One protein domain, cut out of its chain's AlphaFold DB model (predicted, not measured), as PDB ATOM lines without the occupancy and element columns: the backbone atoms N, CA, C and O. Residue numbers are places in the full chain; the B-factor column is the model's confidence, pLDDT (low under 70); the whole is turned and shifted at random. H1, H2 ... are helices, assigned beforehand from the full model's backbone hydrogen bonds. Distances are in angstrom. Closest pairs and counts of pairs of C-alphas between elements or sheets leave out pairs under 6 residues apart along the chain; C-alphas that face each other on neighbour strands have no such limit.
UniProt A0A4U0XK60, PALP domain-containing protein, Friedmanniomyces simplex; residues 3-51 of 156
ATOM      1  N   THR A   3      36.943  35.454 -53.697       98.69
ATOM      2  CA  THR A   3      37.461  36.240 -54.818       98.69
ATOM      3  C   THR A   3      38.936  35.926 -55.035       98.69
ATOM      4  O   THR A   3      39.679  35.681 -54.083       98.69
ATOM      5  N   LYS A   4      39.389  35.948 -56.290       98.62
ATOM      6  CA  LYS A   4      40.806  35.794 -56.628       98.62
ATOM      7  C   LYS A   4      41.612  36.890 -55.931       98.62
ATOM      8  O   LYS A   4      41.349  38.070 -56.136       98.62
ATOM      9  N   GLY A   5      42.597  36.498 -55.129       98.38
ATOM     10  CA  GLY A   5      43.370  37.409 -54.286       98.38
ATOM     11  C   GLY A   5      42.901  37.477 -52.828       98.38
ATOM     12  O   GLY A   5      43.545  38.164 -52.035       98.38
ATOM     13  N   ALA A   6      41.820  36.774 -52.476       98.69
ATOM     14  CA  ALA A   6      41.347  36.498 -51.115       98.69
ATOM     15  C   ALA A   6      40.860  35.033 -50.977       98.69
ATOM     16  O   ALA A   6      39.934  34.737 -50.229       98.69
ATOM     17  N   ASP A   7      41.482  34.116 -51.718       98.69
ATOM     18  CA  ASP A   7      41.077  32.722 -51.941       98.69
ATOM     19  C   ASP A   7      41.883  31.701 -51.110       98.69
ATOM     20  O   ASP A   7      42.357  30.677 -51.612       98.69
ATOM     21  N   SER A   8      42.089  31.985 -49.818       98.69
ATOM     22  CA  SER A   8      42.953  31.162 -48.957       98.69
ATOM     23  C   SER A   8      42.389  29.767 -48.672       98.69
ATOM     24  O   SER A   8      43.168  28.823 -48.493       98.69
ATOM     25  N   LEU A   9      41.061  29.593 -48.649       98.75
ATOM     26  CA  LEU A   9      40.440  28.277 -48.508       98.75
ATOM     27  C   LEU A   9      40.604  27.458 -49.788       98.75
ATOM     28  O   LEU A   9      41.002  26.299 -49.696       98.75
ATOM     29  N   ALA A  10      40.330  28.038 -50.960       98.56
ATOM     30  CA  ALA A  10      40.508  27.367 -52.244       98.56
ATOM     31  C   ALA A  10      41.943  26.865 -52.428       98.56
ATOM     32  O   ALA A  10      42.130  25.678 -52.693       98.56
ATOM     33  N   GLN A  11      42.943  27.718 -52.188       98.69
ATOM     34  CA  GLN A  11      44.349  27.316 -52.293       98.69
ATOM     35  C   GLN A  11      44.719  26.236 -51.273       98.69
ATOM     36  O   GLN A  11      45.438  25.296 -51.603       98.69
ATOM     37  N   SER A  12      44.185  26.308 -50.048       98.75
ATOM     38  CA  SER A  12      44.421  25.256 -49.052       98.75
ATOM     39  C   SER A  12      43.811  23.910 -49.471       98.75
ATOM     40  O   SER A  12      44.421  22.856 -49.298       98.75
ATOM     41  N   LEU A  13      42.599  23.918 -50.036       98.50
ATOM     42  CA  LEU A  13      41.930  22.708 -50.531       98.50
ATOM     43  C   LEU A  13      42.651  22.094 -51.732       98.50
ATOM     44  O   LEU A  13      42.750  20.872 -51.803       98.50
ATOM     45  N   GLU A  14      43.159  22.925 -52.641       98.00
ATOM     46  CA  GLU A  14      43.931  22.487 -53.805       98.00
ATOM     47  C   GLU A  14      45.250  21.818 -53.395       98.00
ATOM     48  O   GLU A  14      45.578  20.746 -53.900       98.00
ATOM     49  N   GLN A  15      45.974  22.403 -52.434       98.00
ATOM     50  CA  GLN A  15      47.249  21.859 -51.948       98.00
ATOM     51  C   GLN A  15      47.079  20.710 -50.942       98.00
ATOM     52  O   GLN A  15      48.030  19.994 -50.638       98.00
ATOM     53  N   GLY A  16      45.876  20.518 -50.395       97.88
ATOM     54  CA  GLY A  16      45.614  19.505 -49.371       97.88
ATOM     55  C   GLY A  16      46.183  19.845 -47.986       97.88
ATOM     56  O   GLY A  16      46.095  19.015 -47.073       97.88
ATOM     57  N   GLU A  17      46.684  21.065 -47.791       98.38
ATOM     58  CA  GLU A  17      47.213  21.589 -46.530       98.38
ATOM     59  C   GLU A  17      46.902  23.082 -46.353       98.38
ATOM     60  O   GLU A  17      46.526  23.772 -47.293       98.38
ATOM     61  N   LEU A  18      47.042  23.601 -45.131       98.75
ATOM     62  CA  LEU A  18      46.752  25.007 -44.835       98.75
ATOM     63  C   LEU A  18      47.798  25.947 -45.441       98.75
ATOM     64  O   LEU A  18      48.908  26.063 -44.917       98.75
ATOM     65  N   VAL A  19      47.386  26.712 -46.448       98.38
ATOM     66  CA  VAL A  19      48.204  27.716 -47.134       98.38
ATOM     67  C   VAL A  19      48.012  29.096 -46.504       98.38
ATOM     68  O   VAL A  19      46.916  29.457 -46.077       98.38
ATOM     69  N   THR A  20      49.091  29.883 -46.449       98.75
ATOM     70  CA  THR A  20      49.040  31.312 -46.103       98.75
ATOM     71  C   THR A  20      49.349  32.140 -47.342       98.75
ATOM     72  O   THR A  20      50.448  32.052 -47.884       98.75
ATOM     73  N   LEU A  21      48.392  32.956 -47.773       98.56
ATOM     74  CA  LEU A  21      48.580  33.936 -48.834       98.56
ATOM     75  C   LEU A  21      49.620  34.984 -48.398       98.56
ATOM     76  O   LEU A  21      49.587  35.426 -47.245       98.56
ATOM     77  N   PRO A  22      50.500  35.450 -49.301       97.88
ATOM     78  CA  PRO A  22      51.481  36.491 -48.983       97.88
ATOM     79  C   PRO A  22      50.830  37.847 -48.661       97.88
ATOM     80  O   PRO A  22      51.436  38.686 -48.000       97.88
ATOM     81  N   GLY A  23      49.596  38.061 -49.119       98.12
ATOM     82  CA  GLY A  23      48.800  39.253 -48.867       98.12
ATOM     83  C   GLY A  23      47.459  39.177 -49.588       98.12
ATOM     84  O   GLY A  23      47.262  38.324 -50.455       98.12
ATOM     85  N   ILE A  24      46.543  40.073 -49.223       98.50
ATOM     86  CA  ILE A  24      45.238  40.199 -49.877       98.50
ATOM     87  C   ILE A  24      45.366  41.177 -51.040       98.50
ATOM     88  O   ILE A  24      45.778  42.319 -50.846       98.50
ATOM     89  N   THR A  25      45.043  40.707 -52.244       98.44
ATOM     90  CA  THR A  25      45.072  41.513 -53.480       98.44
ATOM     91  C   THR A  25      43.683  41.779 -54.051       98.44
ATOM     92  O   THR A  25      43.541  42.654 -54.898       98.44
ATOM     93  N   SER A  26      42.668  41.066 -53.558       98.56
ATOM     94  CA  SER A  26      41.268  41.331 -53.883       98.56
ATOM     95  C   SER A  26      40.768  42.607 -53.201       98.56
ATOM     96  O   SER A  26      41.137  42.919 -52.066       98.56
ATOM     97  N   LEU A  27      39.857  43.301 -53.875       97.62
ATOM     98  CA  LEU A  27      39.076  44.415 -53.345       97.62
ATOM     99  C   LEU A  27      38.064  43.971 -52.268       97.62
ATOM    100  O   LEU A  27      37.611  44.794 -51.469       97.62
ATOM    101  N   ALA A  28      37.712  42.681 -52.202       97.69
ATOM    102  CA  ALA A  28      36.789  42.111 -51.220       97.69
ATOM    103  C   ALA A  28      37.462  41.888 -49.853       97.69
ATOM    104  O   ALA A  28      37.653  40.761 -49.396       97.69
ATOM    105  N   THR A  29      37.804  42.974 -49.162       95.12
ATOM    106  CA  THR A  29      38.575  42.941 -47.905       95.12
ATOM    107  C   THR A  29      37.943  42.101 -46.792       95.12
ATOM    108  O   THR A  29      38.674  41.483 -46.019       95.12
ATOM    109  N   SER A  30      36.610  41.998 -46.726       97.81
ATOM    110  CA  SER A  30      35.908  41.149 -45.747       97.81
ATOM    111  C   SER A  30      36.138  39.639 -45.961       97.81
ATOM    112  O   SER A  30      35.943  38.864 -45.029       97.81
ATOM    113  N   LEU A  31      36.601  39.212 -47.147       98.06
ATOM    114  CA  LEU A  31      37.093  37.846 -47.406       98.06
ATOM    115  C   LEU A  31      38.584  37.675 -47.059       98.06
ATOM    116  O   LEU A  31      39.117  36.575 -47.161       98.06
ATOM    117  N   GLY A  32      39.264  38.747 -46.648       97.31
ATOM    118  CA  GLY A  32      40.719  38.884 -46.570       97.31
ATOM    119  C   GLY A  32      41.438  38.096 -45.467       97.31
ATOM    120  O   GLY A  32      42.413  38.586 -44.896       97.31
ATOM    121  N   ALA A  33      40.998  36.879 -45.151       98.06
ATOM    122  CA  ALA A  33      41.765  35.957 -44.326       98.06
ATOM    123  C   ALA A  33      42.930  35.392 -45.153       98.06
ATOM    124  O   ALA A  33      42.727  34.543 -46.019       98.06
ATOM    125  N   THR A  34      44.163  35.830 -44.880       98.50
ATOM    126  CA  THR A  34      45.357  35.318 -45.582       98.50
ATOM    127  C   THR A  34      45.595  33.835 -45.323       98.50
ATOM    128  O   THR A  34      46.152  33.148 -46.171       98.50
ATOM    129  N   ARG A  35      45.146  33.313 -44.182       98.69
ATOM    130  CA  ARG A  35      45.123  31.883 -43.877       98.69
ATOM    131  C   ARG A  35      43.762  31.528 -43.304       98.69
ATOM    132  O   ARG A  35      43.340  32.109 -42.302       98.69
ATOM    133  N   VAL A  36      43.087  30.563 -43.918       98.56
ATOM    134  CA  VAL A  36      41.820  30.045 -43.404       98.56
ATOM    135  C   VAL A  36      42.028  29.328 -42.060       98.56
ATOM    136  O   VAL A  36      43.104  28.800 -41.779       98.56
ATOM    137  N   SER A  37      41.004  29.296 -41.203       98.62
ATOM    138  CA  SER A  37      41.093  28.567 -39.932       98.62
ATOM    139  C   SER A  37      41.241  27.056 -40.148       98.62
ATOM    140  O   SER A  37      40.654  26.495 -41.080       98.62
ATOM    141  N   GLU A  38      41.954  26.380 -39.242       98.62
ATOM    142  CA  GLU A  38      42.133  24.919 -39.276       98.62
ATOM    143  C   GLU A  38      40.783  24.199 -39.338       98.62
ATOM    144  O   GLU A  38      40.562  23.318 -40.168       98.62
ATOM    145  N   ARG A  39      39.829  24.654 -38.519       98.62
ATOM    146  CA  ARG A  39      38.496  24.065 -38.454       98.62
ATOM    147  C   ARG A  39      37.726  24.207 -39.766       98.62
ATOM    148  O   ARG A  39      37.055  23.262 -40.182       98.62
ATOM    149  N   THR A  40      37.797  25.372 -40.407       98.44
ATOM    150  CA  THR A  40      37.147  25.609 -41.702       98.44
ATOM    151  C   THR A  40      37.760  24.719 -42.779       98.44
ATOM    152  O   THR A  40      37.013  24.088 -43.524       98.44
ATOM    153  N   PHE A  41      39.091  24.604 -42.824       98.69
ATOM    154  CA  PHE A  41      39.785  23.728 -43.767       98.69
ATOM    155  C   PHE A  41      39.382  22.257 -43.592       98.69
ATOM    156  O   PHE A  41      38.996  21.605 -44.560       98.69
ATOM    157  N   GLU A  42      39.369  21.744 -42.359       98.50
ATOM    158  CA  GLU A  42      38.926  20.375 -42.072       98.50
ATOM    159  C   GLU A  42      37.492  20.098 -42.542       98.50
ATOM    160  O   GLU A  42      37.207  19.042 -43.112       98.50
ATOM    161  N   LEU A  43      36.570  21.024 -42.256       98.62
ATOM    162  CA  LEU A  43      35.162  20.900 -42.627       98.62
ATOM    163  C   LEU A  43      34.982  20.947 -44.142       98.62
ATOM    164  O   LEU A  43      34.263  20.114 -44.695       98.62
ATOM    165  N   ALA A  44      35.653  21.888 -44.803       98.31
ATOM    166  CA  ALA A  44      35.594  22.041 -46.244       98.31
ATOM    167  C   ALA A  44      36.193  20.826 -46.962       98.31
ATOM    168  O   ALA A  44      35.566  20.314 -47.882       98.31
ATOM    169  N   ARG A  45      37.326  20.291 -46.485       98.12
ATOM    170  CA  ARG A  45      37.957  19.089 -47.052       98.12
ATOM    171  C   ARG A  45      37.032  17.872 -46.974       98.12
ATOM    172  O   ARG A  45      36.742  17.257 -47.995       98.12
ATOM    173  N   LYS A  46      36.465  17.586 -45.793       98.19
ATOM    174  CA  LYS A  46      35.461  16.512 -45.616       98.19
ATOM    175  C   LYS A  46      34.206  16.750 -46.468       98.19
ATOM    176  O   LYS A  46      33.587  15.819 -46.990       98.19
ATOM    177  N   GLY A  47      33.800  18.010 -46.596       98.00
ATOM    178  CA  GLY A  47      32.700  18.426 -47.458       98.00
ATOM    179  C   GLY A  47      32.978  18.158 -48.938       98.00
ATOM    180  O   GLY A  47      32.084  17.686 -49.634       98.00
ATOM    181  N   GLN A  48      34.205  18.404 -49.399       96.12
ATOM    182  CA  GLN A  48      34.640  18.177 -50.776       96.12
ATOM    183  C   GLN A  48      34.727  16.680 -51.093       96.12
ATOM    184  O   GLN A  48      34.178  16.243 -52.100       96.12
ATOM    185  N   GLU A  49      35.305  15.877 -50.193       95.88
ATOM    186  CA  GLU A  49      35.358  14.408 -50.306       95.88
ATOM    187  C   GLU A  49      33.958  13.781 -50.437       95.88
ATOM    188  O   GLU A  49      33.755  12.837 -51.197       95.88
ATOM    189  N   SER A  50      32.968  14.327 -49.721       96.94
ATOM    190  CA  SER A  50      31.568  13.874 -49.784       96.94
ATOM    191  C   SER A  50      30.732  14.542 -50.886       96.94
ATOM    192  O   SER A  50      29.541  14.256 -51.001       96.94
ATOM    193  N   GLY A  51      31.319  15.449 -51.674       94.38
ATOM    194  CA  GLY A  51      30.637  16.184 -52.743       94.38
ATOM    195  C   GLY A  51      29.620  17.237 -52.277       94.38
ATOM    196  O   GLY A  51      28.861  17.749 -53.104       94.38
TER     197      GLY A  51
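What this domain is: This is residues 3 to 51 of the 156 residues of the protein "PALP domain-containing protein" of Friedmanniomyces simplex (UniProt A0A4U0XK60). Two short helices, H1 and H2, pack together at a steep angle, and a long loop, residues 16 to 37, runs from the end of H1 out to the far end of the domain around Leu 27 and folds back to the start of H2. H2 lies toward the opposite end of this elongated shape. The printed part has 49 residues with two named helices, H1 then H2, and no named strand; the class is all helix, although under half of the residues, 20 of 49, are in named elements. The whole is compact, with a radius of gyration of the C-alphas of 10.7 A, and the C-alphas span 32 by 17 by 16 A.

How they stand to each other: H1, residues 8 to 15, touches H2, residues 38 to 49, and H2 does this with residues 41 to 45 alone. Their closest C-alphas, those of Leu 13 and Arg 45, are 6.4 A apart. The two centres are 10.3 A apart. Their lines stand at a steep tilt of 54 degrees, and they run the same way. In both H1 and H2, every O i to N i+4 pair is within hydrogen-bond range.

Where its parts are: H1 begins at Ser 8, with its C-alpha at (42.953, 31.162, -48.957), and ends at Gln 15, 10.7 A from first to last C-alpha. The long link of 22 residues follows. H2, the longest helix, begins at Glu 38, with its C-alpha at (42.133, 24.919, -39.276), and measures 16.7 A to C-alpha 49 at (35.358, 14.408, -50.306).

The domain as a whole: The two C-alphas farthest apart are those of Leu 27 and Ser 50, 31.7 A. The C-alphas of Thr 3 and Gly 51, the first and last printed residues, are 21.3 A apart. The printed part has no cut. Mean pLDDT of the printed part is 98.1, and no printed residue is under 70.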